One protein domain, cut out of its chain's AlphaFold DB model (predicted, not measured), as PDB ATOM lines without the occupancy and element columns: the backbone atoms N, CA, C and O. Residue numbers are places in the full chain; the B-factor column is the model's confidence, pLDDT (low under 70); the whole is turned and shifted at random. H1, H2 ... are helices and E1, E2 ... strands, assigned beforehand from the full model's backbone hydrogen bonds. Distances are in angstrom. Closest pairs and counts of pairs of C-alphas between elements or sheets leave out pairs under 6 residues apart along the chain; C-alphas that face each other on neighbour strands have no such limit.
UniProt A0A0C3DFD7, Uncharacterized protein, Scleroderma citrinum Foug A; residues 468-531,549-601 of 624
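AT A GLANCE: This is residues 468 to 531 and 549 to 601 of the 624 residues of an uncharacterized protein of Scleroderma citrinum Foug A (UniProt A0A0C3DFD7). A small four-stranded sheet has H1 and H2 on one face, in two layers, helices over strands; H5 packs on H2, and H3 and H4 cluster at one end of the elongated whole. Residues 468 to 472, before H1, reach the other end. There are 117 printed residues, with five named helices and four named strands in the order H1 H2 E1 E2 H3 H4 E3 E4 H5. The sheet, E2 E1 E3 E4, is mixed, and so is the class; the whole is compact, radius of gyration of the C-alphas 14.7 A, spanning 52 by 32 by 26 A.

HOW THE PARTS SIT: Inner strands E1, residues 515 to 520, and E3, residues 576 to 580, are parallel, with N 517 and O 577 within hydrogen-bond range at 2.9 A. Edge strand E2, residues 553 to 556, is antiparallel to E1, with N 516 and O 555 at 2.8 A. Edge strand E4, residues 585 to 588, makes a hairpin with E3, with N 577 and O 587 at 2.8 A. H2, residues 503 to 512, is on the sheet at a height of 9.4 A. H1, residues 473 to 491, is on it too; its closest C-alphas with E2 are Lys 488 and Leu 554, 6.9 A. H5, residues 593 to 599, touches H2, closest C-alphas Asn 508 and Met 594, 5.7 A. H3, residues 559 to 566, touches H4, residues 570 to 574, closest C-alphas Leu 564 and Met 572, 5.3 A. Every O i to N i+4 pair is within range in H2, H3 and H5, 13 of 15 in H1 and 0 of 1 in H4, where 2 of 2 O i to N i+3 pairs are.

IN THESE COORDINATES: H1 runs 26.2 A from C-alpha 473 at (136.497, 174.699, 168.992), with a kink of 28 degrees near residue 480. H2 is 14.3 A and E1 13.6 A long. H5 ends at C-alpha 599, (145.617, 160.748, 203.887).

THE WHOLE: Residues 532 to 548 are not printed; C-alphas 531 and 549 are 24.7 A apart across this cut. The H1 to H2 link is long. Low confidence falls at residues 497, 528 to 531, 549 to 550 and 600 to 601.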
ATOM      1  N   LYS A 468     141.950 179.741 165.613       82.94
ATOM      2  CA  LYS A 468     142.555 179.689 164.276       82.94
ATOM      3  C   LYS A 468     141.505 179.241 163.246       82.94
ATOM      4  O   LYS A 468     140.684 178.391 163.576       82.94
ATOM      5  N   PRO A 469     141.566 179.709 161.983       79.69
ATOM      6  CA  PRO A 469     140.552 179.404 160.962       79.69
ATOM      7  C   PRO A 469     140.289 177.912 160.693       79.69
ATOM      8  O   PRO A 469     139.245 177.575 160.151       79.69
ATOM      9  N   GLN A 470     141.237 177.037 161.039       85.31
ATOM     10  CA  GLN A 470     141.177 175.582 160.838       85.31
ATOM     11  C   GLN A 470     141.175 174.798 162.164       85.31
ATOM     12  O   GLN A 470     141.228 173.574 162.159       85.31
ATOM     13  N   GLU A 471     141.186 175.484 163.309       84.75
ATOM     14  CA  GLU A 471     141.196 174.839 164.622       84.75
ATOM     15  C   GLU A 471     139.753 174.571 165.053       84.75
ATOM     16  O   GLU A 471     138.927 175.487 165.093       84.75
ATOM     17  N   SER A 472     139.433 173.315 165.376       84.69
ATOM     18  CA  SER A 472     138.123 172.993 165.940       84.69
ATOM     19  C   SER A 472     137.954 173.714 167.283       84.69
ATOM     20  O   SER A 472     138.921 173.946 168.012       84.69
ATOM     21  N   ARG A 473     136.719 174.067 167.673       72.00
ATOM     22  CA  ARG A 473     136.497 174.699 168.992       72.00
ATOM     23  C   ARG A 473     136.973 173.820 170.151       72.00
ATOM     24  O   ARG A 473     137.392 174.351 171.174       72.00
ATOM     25  N   ARG A 474     136.920 172.494 169.990       76.50
ATOM     26  CA  ARG A 474     137.465 171.542 170.962       76.50
ATOM     27  C   ARG A 474     138.974 171.753 171.098       76.50
ATOM     28  O   ARG A 474     139.425 172.069 172.196       76.50
ATOM     29  N   ASP A 475     139.727 171.676 170.004       79.56
ATOM     30  CA  ASP A 475     141.191 171.849 170.011       79.56
ATOM     31  C   ASP A 475     141.603 173.222 170.543       79.56
ATOM     32  O   ASP A 475     142.528 173.344 171.349       79.56
ATOM     33  N   HIS A 476     140.842 174.247 170.169       82.94
ATOM     34  CA  HIS A 476     141.007 175.593 170.683       82.94
ATOM     35  C   HIS A 476     140.866 175.649 172.208       82.94
ATOM     36  O   HIS A 476     141.754 176.157 172.892       82.94
ATOM     37  N   ASN A 477     139.793 175.072 172.760       79.56
ATOM     38  CA  ASN A 477     139.581 175.005 174.205       79.56
ATOM     39  C   ASN A 477     140.714 174.228 174.895       79.56
ATOM     40  O   ASN A 477     141.208 174.674 175.928       79.56
ATOM     41  N   HIS A 478     141.176 173.112 174.317       79.50
ATOM     42  CA  HIS A 478     142.312 172.348 174.846       79.50
ATOM     43  C   HIS A 478     143.608 173.158 174.880       79.50
ATOM     44  O   HIS A 478     144.399 173.007 175.809       79.50
ATOM     45  N   ARG A 479     143.827 174.030 173.893       84.88
ATOM     46  CA  ARG A 479     145.006 174.897 173.830       84.88
ATOM     47  C   ARG A 479     144.911 176.089 174.781       84.88
ATOM     48  O   ARG A 479     145.906 176.453 175.403       84.88
ATOM     49  N   VAL A 480     143.736 176.702 174.886       83.38
ATOM     50  CA  VAL A 480     143.513 177.949 175.631       83.38
ATOM     51  C   VAL A 480     143.341 177.716 177.129       83.38
ATOM     52  O   VAL A 480     143.881 178.462 177.944       83.38
ATOM     53  N   LEU A 481     142.619 176.672 177.522       83.88
ATOM     54  CA  LEU A 481     142.255 176.432 178.915       83.88
ATOM     55  C   LEU A 481     143.466 176.254 179.859       83.88
ATOM     56  O   LEU A 481     143.446 176.852 180.938       83.88
ATOM     57  N   PRO A 482     144.557 175.551 179.476       84.38
ATOM     58  CA  PRO A 482     145.789 175.536 180.261       84.38
ATOM     59  C   PRO A 482     146.396 176.929 180.462       84.38
ATOM     60  O   PRO A 482     146.902 177.216 181.544       84.38
ATOM     61  N   LEU A 483     146.325 177.811 179.459       85.19
ATOM     62  CA  LEU A 483     146.853 179.177 179.556       85.19
ATOM     63  C   LEU A 483     146.044 180.014 180.551       85.19
ATOM     64  O   LEU A 483     146.631 180.688 181.396       85.19
ATOM     65  N   ILE A 484     144.711 179.915 180.505       87.12
ATOM     66  CA  ILE A 484     143.830 180.606 181.460       87.12
ATOM     67  C   ILE A 484     144.096 180.100 182.884       87.12
ATOM     68  O   ILE A 484     144.254 180.902 183.803       87.12
ATOM     69  N   LEU A 485     144.205 178.782 183.078       89.56
ATOM     70  CA  LEU A 485     144.518 178.203 184.387       89.56
ATOM     71  C   LEU A 485     145.882 178.651 184.911       89.56
ATOM     72  O   LEU A 485     146.001 178.988 186.086       89.56
ATOM     73  N   MET A 486     146.900 178.700 184.050       88.44
ATOM     74  CA  MET A 486     148.224 179.204 184.418       88.44
ATOM     75  C   MET A 486     148.184 180.672 184.835       88.44
ATOM     76  O   MET A 486     148.812 181.034 185.829       88.44
ATOM     77  N   HIS A 487     147.429 181.504 184.115       87.81
ATOM     78  CA  HIS A 487     147.222 182.900 184.488       87.81
ATOM     79  C   HIS A 487     146.560 183.011 185.864       87.81
ATOM     80  O   HIS A 487     147.042 183.738 186.729       87.81
ATOM     81  N   LYS A 488     145.502 182.229 186.110       90.75
ATOM     82  CA  LYS A 488     144.805 182.219 187.401       90.75
ATOM     83  C   LYS A 488     145.683 181.716 188.542       90.75
ATOM     84  O   LYS A 488     145.683 182.315 189.608       90.75
ATOM     85  N   PHE A 489     146.498 180.688 188.321       92.88
ATOM     86  CA  PHE A 489     147.494 180.246 189.300       92.88
ATOM     87  C   PHE A 489     148.543 181.312 189.601       92.88
ATOM     88  O   PHE A 489     148.941 181.458 190.756       92.88
ATOM     89  N   TYR A 490     148.959 182.084 188.599       88.44
ATOM     90  CA  TYR A 490     149.871 183.198 188.813       88.44
ATOM     91  C   TYR A 490     149.240 184.307 189.669       88.44
ATOM     92  O   TYR A 490     149.901 184.791 190.584       88.44
ATOM     93  N   GLU A 491     147.965 184.650 189.435       90.06
ATOM     94  CA  GLU A 491     147.220 185.636 190.245       90.06
ATOM     95  C   GLU A 491     147.219 185.278 191.743       90.06
ATOM     96  O   GLU A 491     147.374 186.159 192.583       90.06
ATOM     97  N   VAL A 492     147.120 183.987 192.083       91.19
ATOM     98  CA  VAL A 492     147.133 183.498 193.477       91.19
ATOM     99  C   VAL A 492     148.516 183.031 193.958       91.19
ATOM    100  O   VAL A 492     148.629 182.262 194.909       91.19
ATOM    101  N   ASN A 493     149.601 183.472 193.311       91.25
ATOM    102  CA  ASN A 493     150.989 183.143 193.673       91.25
ATOM    103  C   ASN A 493     151.348 181.639 193.676       91.25
ATOM    104  O   ASN A 493     152.349 181.232 194.277       91.25
ATOM    105  N   ILE A 494     150.609 180.796 192.950       91.50
ATOM    106  CA  ILE A 494     150.978 179.395 192.717       91.50
ATOM    107  C   ILE A 494     152.064 179.359 191.633       91.50
ATOM    108  O   ILE A 494     151.812 179.244 190.431       91.50
ATOM    109  N   LYS A 495     153.322 179.488 192.066       85.94
ATOM    110  CA  LYS A 495     154.493 179.513 191.178       85.94
ATOM    111  C   LYS A 495     154.758 178.115 190.604       85.94
ATOM    112  O   LYS A 495     155.326 177.259 191.281       85.94
ATOM    113  N   ARG A 496     154.421 177.879 189.330       78.44
ATOM    114  CA  ARG A 496     154.864 176.686 188.583       78.44
ATOM    115  C   ARG A 496     155.619 177.065 187.315       78.44
ATOM    116  O   ARG A 496     155.166 177.888 186.533       78.44
ATOM    117  N   ALA A 497     156.765 176.418 187.098       56.38
ATOM    118  CA  ALA A 497     157.671 176.719 185.986       56.38
ATOM    119  C   ALA A 497     157.296 176.038 184.650       56.38
ATOM    120  O   ALA A 497     157.936 176.298 183.635       56.38
ATOM    121  N   GLN A 498     156.301 175.144 184.626       73.50
ATOM    122  CA  GLN A 498     155.994 174.323 183.448       73.50
ATOM    123  C   GLN A 498     154.730 174.795 182.725       73.50
ATOM    124  O   GLN A 498     153.683 174.954 183.343       73.50
ATOM    125  N   LYS A 499     154.835 174.957 181.397       71.62
ATOM    126  CA  LYS A 499     153.736 175.377 180.506       71.62
ATOM    127  C   LYS A 499     152.654 174.307 180.307       71.62
ATOM    128  O   LYS A 499     151.532 174.653 179.968       71.62
ATOM    129  N   ASN A 500     152.982 173.034 180.539       78.88
ATOM    130  CA  ASN A 500     152.059 171.906 180.398       78.88
ATOM    131  C   ASN A 500     151.860 171.234 181.756       78.88
ATOM    132  O   ASN A 500     152.673 170.412 182.178       78.88
ATOM    133  N   ILE A 501     150.784 171.595 182.448       82.25
ATOM    134  CA  ILE A 501     150.391 170.949 183.699       82.25
ATOM    135  C   ILE A 501     149.354 169.875 183.373       82.25
ATOM    136  O   ILE A 501     148.296 170.182 182.837       82.25
ATOM    137  N   SER A 502     149.630 168.616 183.723       88.38
ATOM    138  CA  SER A 502     148.622 167.558 183.597       88.38
ATOM    139  C   SER A 502     147.422 167.838 184.505       88.38
ATOM    140  O   SER A 502     147.599 168.339 185.615       88.38
ATOM    141  N   TRP A 503     146.207 167.462 184.095       89.00
ATOM    142  CA  TRP A 503     144.990 167.706 184.887       89.00
ATOM    143  C   TRP A 503     145.098 167.207 186.334       89.00
ATOM    144  O   TRP A 503     144.788 167.898 187.299       89.00
ATOM    145  N   LYS A 504     145.686 166.027 186.503       89.81
ATOM    146  CA  LYS A 504     146.019 165.454 187.806       89.81
ATOM    147  C   LYS A 504     146.897 166.373 188.663       89.81
ATOM    148  O   LYS A 504     146.694 166.503 189.867       89.81
ATOM    149  N   SER A 505     147.869 167.026 188.038       90.31
ATOM    150  CA  SER A 505     148.745 167.998 188.687       90.31
ATOM    151  C   SER A 505     148.039 169.320 188.988       90.31
ATOM    152  O   SER A 505     148.475 169.995 189.917       90.31
ATOM    153  N   VAL A 506     146.992 169.689 188.241       92.00
ATOM    154  CA  VAL A 506     146.093 170.815 188.561       92.00
ATOM    155  C   VAL A 506     145.299 170.485 189.825       92.00
ATOM    156  O   VAL A 506     145.396 171.224 190.798       92.00
ATOM    157  N   LEU A 507     144.611 169.337 189.872       93.12
ATOM    158  CA  LEU A 507     143.836 168.907 191.049       93.12
ATOM    159  C   LEU A 507     144.696 168.810 192.317       93.12
ATOM    160  O   LEU A 507     144.275 169.218 193.397       93.12
ATOM    161  N   ASN A 508     145.925 168.310 192.183       92.88
ATOM    162  CA  ASN A 508     146.878 168.258 193.287       92.88
ATOM    163  C   ASN A 508     147.285 169.658 193.777       92.88
ATOM    164  O   ASN A 508     147.425 169.846 194.979       92.88
ATOM    165  N   LEU A 509     147.477 170.634 192.879       93.25
ATOM    166  CA  LEU A 509     147.771 172.015 193.282       93.25
ATOM    167  C   LEU A 509     146.585 172.650 194.000       93.25
ATOM    168  O   LEU A 509     146.773 173.246 195.052       93.25
ATOM    169  N   LEU A 510     145.375 172.489 193.463       95.12
ATOM    170  CA  LEU A 510     144.160 172.998 194.098       95.12
ATOM    171  C   LEU A 510     144.012 172.456 195.519       95.12
ATOM    172  O   LEU A 510     143.702 173.209 196.430       95.12
ATOM    173  N   PHE A 511     144.324 171.176 195.724       94.38
ATOM    174  CA  PHE A 511     144.382 170.603 197.062       94.38
ATOM    175  C   PHE A 511     145.477 171.237 197.936       94.38
ATOM    176  O   PHE A 511     145.168 171.695 199.026       94.38
ATOM    177  N   VAL A 512     146.734 171.290 197.480       94.06
ATOM    178  CA  VAL A 512     147.863 171.816 198.284       94.06
ATOM    179  C   VAL A 512     147.641 173.251 198.734       94.06
ATOM    180  O   VAL A 512     148.007 173.611 199.848       94.06
ATOM    181  N   TYR A 513     147.073 174.064 197.851       95.12
ATOM    182  CA  TYR A 513     146.852 175.483 198.091       95.12
ATOM    183  C   TYR A 513     145.429 175.790 198.580       95.12
ATOM    184  O   TYR A 513     145.094 176.955 198.727       95.12
ATOM    185  N   HIS A 514     144.607 174.767 198.851       96.06
ATOM    186  CA  HIS A 514     143.219 174.896 199.314       96.06
ATOM    187  C   HIS A 514     142.360 175.839 198.451       96.06
ATOM    188  O   HIS A 514     141.663 176.716 198.959       96.06
ATOM    189  N   TYR A 515     142.396 175.631 197.135       97.31
ATOM    190  CA  TYR A 515     141.571 176.346 196.163       97.31
ATOM    191  C   TYR A 515     140.512 175.445 195.527       97.31
ATOM    192  O   TYR A 515     140.684 174.233 195.370       97.31
ATOM    193  N   THR A 516     139.430 176.074 195.086       96.75
ATOM    194  CA  THR A 516     138.395 175.490 194.233       96.75
ATOM    195  C   THR A 516     138.281 176.330 192.967       96.75
ATOM    196  O   THR A 516     138.129 177.548 193.042       96.75
ATOM    197  N   ILE A 517     138.332 175.695 191.795       96.12
ATOM    198  CA  ILE A 517     137.972 176.373 190.544       96.12
ATOM    199  C   ILE A 517     136.450 176.490 190.501       96.12
ATOM    200  O   ILE A 517     135.757 175.477 190.601       96.12
ATOM    201  N   VAL A 518     135.936 177.702 190.327       95.19
ATOM    202  CA  VAL A 518     134.504 177.980 190.165       95.19
ATOM    203  C   VAL A 518     134.212 178.518 188.767       95.19
ATOM    204  O   VAL A 518     135.118 178.973 188.064       95.19
ATOM    205  N   ASP A 519     132.945 178.428 188.362       92.81
ATOM    206  CA  ASP A 519     132.455 178.808 187.032       92.81
ATOM    207  C   ASP A 519     133.094 178.029 185.879       92.81
ATOM    208  O   ASP A 519     133.300 178.542 184.775       92.81
ATOM    209  N   TRP A 520     133.368 176.742 186.110       92.31
ATOM    210  CA  TRP A 520     133.807 175.861 185.037       92.31
ATOM    211  C   TRP A 520     132.737 175.781 183.931       92.31
ATOM    212  O   TRP A 520     131.574 175.487 184.232       92.31
ATOM    213  N   PRO A 521     133.089 176.017 182.654       82.75
ATOM    214  CA  PRO A 521     132.124 176.022 181.562       82.75
ATOM    215  C   PRO A 521     131.374 174.697 181.435       82.75
ATOM    216  O   PRO A 521     131.968 173.616 181.385       82.75
ATOM    217  N   ALA A 522     130.051 174.790 181.327       77.19
ATOM    218  CA  ALA A 522     129.208 173.641 181.036       77.19
ATOM    219  C   ALA A 522     129.589 173.015 179.684       77.19
ATOM    220  O   ALA A 522     129.812 173.724 178.708       77.19
ATOM    221  N   GLY A 523     129.668 171.684 179.632       75.69
ATOM    222  CA  GLY A 523     129.996 170.938 178.413       75.69
ATOM    223  C   GLY A 523     131.489 170.849 178.070       75.69
ATOM    224  O   GLY A 523     131.829 170.206 177.083       75.69
ATOM    225  N   VAL A 524     132.387 171.423 178.881       78.38
ATOM    226  CA  VAL A 524     133.832 171.156 178.785       78.38
ATOM    227  C   VAL A 524     134.203 170.080 179.810       78.38
ATOM    228  O   VAL A 524     134.167 170.357 181.013       78.38
ATOM    229  N   PRO A 525     134.568 168.858 179.387       79.81
ATOM    230  CA  PRO A 525     134.988 167.814 180.310       79.81
ATOM    231  C   PRO A 525     136.283 168.231 181.004       79.81
ATOM    232  O   PRO A 525     137.303 168.466 180.357       79.81
ATOM    233  N   ALA A 526     136.258 168.307 182.330       78.50
ATOM    234  CA  ALA A 526     137.419 168.721 183.104       78.50
ATOM    235  C   ALA A 526     138.591 167.715 183.007       78.50
ATOM    236  O   ALA A 526     139.754 168.109 183.020       78.50
ATOM    237  N   GLU A 527     138.302 166.427 182.784       70.56
ATOM    238  CA  GLU A 527     139.304 165.350 182.721       70.56
ATOM    239  C   GLU A 527     140.099 165.268 181.408       70.56
ATOM    240  O   GLU A 527     141.193 164.702 181.398       70.56
ATOM    241  N   GLN A 528     139.608 165.835 180.300       67.06
ATOM    242  CA  GLN A 528     140.206 165.602 178.975       67.06
ATOM    243  C   GLN A 528     141.464 166.444 178.690       67.06
ATOM    244  O   GLN A 528     142.075 166.312 177.636       67.06
ATOM    245  N   MET A 529     141.928 167.271 179.629       58.16
ATOM    246  CA  MET A 529     143.040 168.210 179.414       58.16
ATOM    247  C   MET A 529     144.439 167.559 179.260       58.16
ATOM    248  O   MET A 529     145.441 168.268 179.238       58.16
ATOM    249  N   GLY A 530     144.559 166.227 179.173       49.97
ATOM    250  CA  GLY A 530     145.871 165.565 179.105       49.97
ATOM    251  C   GLY A 530     145.933 164.155 178.513       49.97
ATOM    252  O   GLY A 530     146.980 163.524 178.647       49.97
ATOM    253  N   ALA A 531     144.867 163.649 177.889       49.97
ATOM    254  CA  ALA A 531     144.893 162.359 177.196       49.97
ATOM    255  C   ALA A 531     144.954 162.576 175.670       49.97
ATOM    256  O   ALA A 531     144.201 163.413 175.169       49.97
ATOM    257  N   LYS A 549     133.500 182.840 177.683       53.84
ATOM    258  CA  LYS A 549     133.583 184.258 178.056       53.84
ATOM    259  C   LYS A 549     133.483 184.419 179.576       53.84
ATOM    260  O   LYS A 549     133.780 185.488 180.091       53.84
ATOM    261  N   SER A 550     133.035 183.373 180.274       54.66
ATOM    262  CA  SER A 550     133.075 183.252 181.721       54.66
ATOM    263  C   SER A 550     134.527 183.152 182.185       54.66
ATOM    264  O   SER A 550     135.225 182.169 181.953       54.66
ATOM    265  N   SER A 551     134.997 184.199 182.849       74.69
ATOM    266  CA  SER A 551     136.210 184.140 183.650       74.69
ATOM    267  C   SER A 551     136.039 183.039 184.693       74.69
ATOM    268  O   SER A 551     135.200 183.158 185.574       74.69
ATOM    269  N   LEU A 552     136.795 181.955 184.582       88.88
ATOM    270  CA  LEU A 552     136.911 180.979 185.661       88.88
ATOM    271  C   LEU A 552     137.720 181.592 186.808       88.88
ATOM    272  O   LEU A 552     138.711 182.290 186.568       88.88
ATOM    273  N   PHE A 553     137.287 181.355 188.045       92.56
ATOM    274  CA  PHE A 553     137.895 181.947 189.238       92.56
ATOM    275  C   PHE A 553     138.473 180.869 190.151       92.56
ATOM    276  O   PHE A 553     137.990 179.737 190.186       92.56
ATOM    277  N   LEU A 554     139.501 181.239 190.910       95.31
ATOM    278  CA  LEU A 554     139.990 180.447 192.029       95.31
ATOM    279  C   LEU A 554     139.389 181.023 193.301       95.31
ATOM    280  O   LEU A 554     139.558 182.204 193.591       95.31
ATOM    281  N   LYS A 555     138.664 180.184 194.030       96.56
ATOM    282  CA  LYS A 555     138.042 180.527 195.303       96.56
ATOM    283  C   LYS A 555     138.769 179.792 196.419       96.56
ATOM    284  O   LYS A 555     138.956 178.579 196.308       96.56
ATOM    285  N   ASP A 556     139.169 180.505 197.467       97.25
ATOM    286  CA  ASP A 556     139.725 179.883 198.669       97.25
ATOM    287  C   ASP A 556     138.703 178.924 199.292       97.25
ATOM    288  O   ASP A 556     137.486 179.161 199.265       97.25
ATOM    289  N   TRP A 557     139.190 177.834 199.874       97.56
ATOM    290  CA  TRP A 557     138.347 176.957 200.674       97.56
ATOM    291  C   TRP A 557     137.783 177.696 201.883       97.56
ATOM    292  O   TRP A 557     138.445 178.523 202.511       97.56
ATOM    293  N   THR A 558     136.554 177.352 202.256       97.12
ATOM    294  CA  THR A 558     135.933 177.921 203.454       97.12
ATOM    295  C   THR A 558     136.619 177.406 204.721       97.12
ATOM    296  O   THR A 558     137.234 176.333 204.737       97.12
ATOM    297  N   THR A 559     136.465 178.140 205.827       97.12
ATOM    298  CA  THR A 559     136.952 177.708 207.146       97.12
ATOM    299  C   THR A 559     136.419 176.322 207.509       97.12
ATOM    300  O   THR A 559     137.178 175.483 207.983       97.12
ATOM    301  N   GLU A 560     135.148 176.045 207.207       97.38
ATOM    302  CA  GLU A 560     134.523 174.739 207.433       97.38
ATOM    303  C   GLU A 560     135.218 173.625 206.642       97.38
ATOM    304  O   GLU A 560     135.549 172.586 207.206       97.38
ATOM    305  N   GLN A 561     135.513 173.840 205.356       96.94
ATOM    306  CA  GLN A 561     136.224 172.861 204.525       96.94
ATOM    307  C   GLN A 561     137.634 172.584 205.060       96.94
ATOM    308  O   GLN A 561     138.056 171.429 205.156       96.94
ATOM    309  N   CYS A 562     138.341 173.636 205.479       96.38
ATOM    310  CA  CYS A 562     139.647 173.508 206.118       96.38
ATOM    311  C   CYS A 562     139.558 172.756 207.458       96.38
ATOM    312  O   CYS A 562     140.438 171.959 207.782       96.38
ATOM    313  N   GLU A 563     138.508 172.984 208.249       96.25
ATOM    314  CA  GLU A 563     138.271 172.251 209.492       96.25
ATOM    315  C   GLU A 563     137.969 170.771 209.262       96.25
ATOM    316  O   GLU A 563     138.490 169.939 210.006       96.25
ATOM    317  N   LEU A 564     137.177 170.430 208.240       95.62
ATOM    318  CA  LEU A 564     136.920 169.038 207.862       95.62
ATOM    319  C   LEU A 564     138.234 168.312 207.555       95.62
ATOM    320  O   LEU A 564     138.444 167.199 208.039       95.62
ATOM    321  N   LEU A 565     139.147 168.966 206.828       93.69
ATOM    322  CA  LEU A 565     140.475 168.424 206.536       93.69
ATOM    323  C   LEU A 565     141.315 168.246 207.813       93.69
ATOM    324  O   LEU A 565     141.873 167.174 208.035       93.69
ATOM    325  N   LYS A 566     141.366 169.258 208.692       93.69
ATOM    326  CA  LYS A 566     142.106 169.196 209.971       93.69
ATOM    327  C   LYS A 566     141.602 168.080 210.890       93.69
ATOM    328  O   LYS A 566     142.401 167.407 211.535       93.69
ATOM    329  N   LYS A 567     140.284 167.879 210.946       94.31
ATOM    330  CA  LYS A 567     139.622 166.843 211.757       94.31
ATOM    331  C   LYS A 567     139.675 165.459 211.105       94.31
ATOM    332  O   LYS A 567     139.259 164.489 211.731       94.31
ATOM    333  N   SER A 568     140.182 165.365 209.871       92.12
ATOM    334  CA  SER A 568     140.119 164.155 209.048       92.12
ATOM    335  C   SER A 568     138.694 163.587 208.945       92.12
ATOM    336  O   SER A 568     138.492 162.372 208.940       92.12
ATOM    337  N   ASP A 569     137.696 164.471 208.880       93.00
ATOM    338  CA  ASP A 569     136.283 164.102 208.796       93.00
ATOM    339  C   ASP A 569     135.995 163.465 207.420       93.00
ATOM    340  O   ASP A 569     136.372 164.049 206.401       93.00
ATOM    341  N   PRO A 570     135.297 162.316 207.332       92.50
ATOM    342  CA  PRO A 570     134.907 161.708 206.056       92.50
ATOM    343  C   PRO A 570     134.154 162.641 205.088       92.50
ATOM    344  O   PRO A 570     134.147 162.412 203.880       92.50
ATOM    345  N   LYS A 571     133.541 163.730 205.557       94.69
ATOM    346  CA  LYS A 571     132.936 164.747 204.682       94.69
ATOM    347  C   LYS A 571     133.963 165.502 203.837       94.69
ATOM    348  O   LYS A 571     133.592 166.054 202.803       94.69
ATOM    349  N   MET A 572     135.249 165.488 204.207       94.69
ATOM    350  CA  MET A 572     136.306 166.130 203.419       94.69
ATOM    351  C   MET A 572     136.421 165.538 202.004       94.69
ATOM    352  O   MET A 572     136.757 166.248 201.062       94.69
ATOM    353  N   PHE A 573     136.070 164.257 201.817       94.00
ATOM    354  CA  PHE A 573     136.072 163.598 200.503       94.00
ATOM    355  C   PHE A 573     135.087 164.234 199.503       94.00
ATOM    356  O   PHE A 573     135.258 164.056 198.292       94.00
ATOM    357  N   SER A 574     134.102 164.986 200.006       96.19
ATOM    358  CA  SER A 574     133.083 165.704 199.235       96.19
ATOM    359  C   SER A 574     133.425 167.174 198.981       96.19
ATOM    360  O   SER A 574     132.613 167.884 198.390       96.19
ATOM    361  N   ILE A 575     134.598 167.657 199.406       97.00
ATOM    362  CA  ILE A 575     135.024 169.032 199.116       97.00
ATOM    363  C   ILE A 575     135.233 169.170 197.599       97.00
ATOM    364  O   ILE A 575     135.991 168.387 197.021       97.00
ATOM    365  N   PRO A 576     134.578 170.128 196.926       97.25
ATOM    366  CA  PRO A 576     134.747 170.317 195.495       97.25
ATOM    367  C   PRO A 576     136.080 170.999 195.169       97.25
ATOM    368  O   PRO A 576     136.416 172.043 195.719       97.25
ATOM    369  N   LEU A 577     136.816 170.430 194.218       96.12
ATOM    370  CA  LEU A 577     137.992 171.045 193.599       96.12
ATOM    371  C   LEU A 577     137.624 171.836 192.342       96.12
ATOM    372  O   LEU A 577     138.281 172.823 192.027       96.12
ATOM    373  N   VAL A 578     136.578 171.411 191.631       95.81
ATOM    374  CA  VAL A 578     136.075 172.094 190.433       95.81
ATOM    375  C   VAL A 578     134.556 172.123 190.475       95.81
ATOM    376  O   VAL A 578     133.924 171.075 190.622       95.81
ATOM    377  N   ILE A 579     133.986 173.314 190.329       94.94
ATOM    378  CA  ILE A 579     132.552 173.592 190.314       94.94
ATOM    379  C   ILE A 579     132.210 174.257 188.982       94.94
ATOM    380  O   ILE A 579     132.909 175.170 188.540       94.94
ATOM    381  N   ASN A 580     131.147 173.793 188.331       93.31
ATOM    382  CA  ASN A 580     130.671 174.404 187.092       93.31
ATOM    383  C   ASN A 580     129.825 175.662 187.333       93.31
ATOM    384  O   ASN A 580     129.458 175.978 188.460       93.31
ATOM    385  N   THR A 581     129.463 176.352 186.254       90.25
ATOM    386  CA  THR A 581     128.597 177.550 186.290       90.25
ATOM    387  C   THR A 581     127.204 177.320 186.892       90.25
ATOM    388  O   THR A 581     126.491 178.276 187.170       90.25
ATOM    389  N   HIS A 582     126.782 176.066 187.077       90.94
ATOM    390  CA  HIS A 582     125.511 175.696 187.707       90.94
ATOM    391  C   HIS A 582     125.685 175.306 189.182       90.94
ATOM    392  O   HIS A 582     124.790 174.703 189.768       90.94
ATOM    393  N   ASN A 583     126.842 175.607 189.781       92.38
ATOM    394  CA  ASN A 583     127.225 175.180 191.125       92.38
ATOM    395  C   ASN A 583     127.270 173.652 191.330       92.38
ATOM    396  O   ASN A 583     127.274 173.177 192.466       92.38
ATOM    397  N   CYS A 584     127.365 172.864 190.254       93.56
ATOM    398  CA  CYS A 584     127.526 171.418 190.354       93.56
ATOM    399  C   CYS A 584     129.014 171.054 190.499       93.56
ATOM    400  O   CYS A 584     129.835 171.496 189.684       93.56
ATOM    401  N   PRO A 585     129.385 170.217 191.485       94.44
ATOM    402  CA  PRO A 585     130.755 169.754 191.638       94.44
ATOM    403  C   PRO A 585     131.114 168.771 190.517       94.44
ATOM    404  O   PRO A 585     130.512 167.707 190.393       94.44
ATOM    405  N   LEU A 586     132.113 169.119 189.707       92.88
ATOM    406  CA  LEU A 586     132.643 168.251 188.650       92.88
ATOM    407  C   LEU A 586     133.755 167.342 189.172       92.88
ATOM    408  O   LEU A 586     133.850 166.178 188.794       92.88
ATOM    409  N   HIS A 587     134.587 167.874 190.067       94.19
ATOM    410  CA  HIS A 587     135.656 167.126 190.712       94.19
ATOM    411  C   HIS A 587     135.618 167.325 192.210       94.19
ATOM    412  O   HIS A 587     135.616 168.455 192.694       94.19
ATOM    413  N   LEU A 588     135.645 166.212 192.931       95.56
ATOM    414  CA  LEU A 588     135.724 166.176 194.383       95.56
ATOM    415  C   LEU A 588     137.156 165.888 194.831       95.56
ATOM    416  O   LEU A 588     137.945 165.292 194.094       95.56
ATOM    417  N   LEU A 589     137.472 166.252 196.070       93.44
ATOM    418  CA  LEU A 589     138.771 166.022 196.689       93.44
ATOM    419  C   LEU A 589     139.160 164.538 196.690       93.44
ATOM    420  O   LEU A 589     140.322 164.204 196.477       93.44
ATOM    421  N   SER A 590     138.177 163.641 196.807       90.81
ATOM    422  CA  SER A 590     138.352 162.189 196.663       90.81
ATOM    423  C   SER A 590     138.982 161.743 195.336       90.81
ATOM    424  O   SER A 590     139.494 160.629 195.254       90.81
ATOM    425  N   LYS A 591     138.979 162.588 194.299       87.75
ATOM    426  CA  LYS A 591     139.620 162.321 193.003       87.75
ATOM    427  C   LYS A 591     141.080 162.796 192.937       87.75
ATOM    428  O   LYS A 591     141.787 162.444 191.995       87.75
ATOM    429  N   SER A 592     141.558 163.570 193.915       87.75
ATOM    430  CA  SER A 592     142.953 164.022 193.982       87.75
ATOM    431  C   SER A 592     143.863 162.890 194.458       87.75
ATOM    432  O   SER A 592     143.764 162.420 195.591       87.75
ATOM    433  N   GLN A 593     144.787 162.445 193.600       84.69
ATOM    434  CA  GLN A 593     145.690 161.351 193.964       84.69
ATOM    435  C   GLN A 593     146.651 161.760 195.080       84.69
ATOM    436  O   GLN A 593     146.968 160.924 195.920       84.69
ATOM    437  N   MET A 594     147.115 163.018 195.111       84.81
ATOM    438  CA  MET A 594     148.005 163.446 196.191       84.81
ATOM    439  C   MET A 594     147.280 163.375 197.535       84.81
ATOM    440  O   MET A 594     147.823 162.802 198.479       84.81
ATOM    441  N   PHE A 595     146.040 163.865 197.587       86.31
ATOM    442  CA  PHE A 595     145.197 163.753 198.772       86.31
ATOM    443  C   PHE A 595     145.027 162.289 199.194       86.31
ATOM    444  O   PHE A 595     145.322 161.948 200.338       86.31
ATOM    445  N   LEU A 596     144.665 161.401 198.258       86.62
ATOM    446  CA  LEU A 596     144.556 159.971 198.545       86.62
ATOM    447  C   LEU A 596     145.877 159.413 199.092       86.62
ATOM    448  O   LEU A 596     145.878 158.787 200.143       86.62
ATOM    449  N   SER A 597     147.013 159.689 198.451       85.75
ATOM    450  CA  SER A 597     148.317 159.165 198.881       85.75
ATOM    451  C   SER A 597     148.804 159.703 200.233       85.75
ATOM    452  O   SER A 597     149.529 158.997 200.930       85.75
ATOM    453  N   GLY A 598     148.409 160.924 200.612       80.50
ATOM    454  CA  GLY A 598     148.807 161.558 201.870       80.50
ATOM    455  C   GLY A 598     147.917 161.183 203.058       80.50
ATOM    456  O   GLY A 598     148.416 161.029 204.168       80.50
ATOM    457  N   VAL A 599     146.613 161.000 202.827       73.19
ATOM    458  CA  VAL A 599     145.617 160.748 203.887       73.19
ATOM    459  C   VAL A 599     145.401 159.248 204.155       73.19
ATOM    460  O   VAL A 599     144.970 158.872 205.246       73.19
ATOM    461  N   LEU A 600     145.773 158.355 203.225       56.81
ATOM    462  CA  LEU A 600     145.553 156.896 203.305       56.81
ATOM    463  C   LEU A 600     146.422 156.129 204.319       56.81
ATOM    464  O   LEU A 600     146.742 154.958 204.117       56.81
ATOM    465  N   ARG A 601     146.754 156.724 205.464       66.12
ATOM    466  CA  ARG A 601     147.257 155.954 206.607       66.12
ATOM    467  C   ARG A 601     146.278 155.972 207.783       66.12
ATOM    468  O   ARG A 601     146.693 156.137 208.920       66.12
TER     469      ARG A 601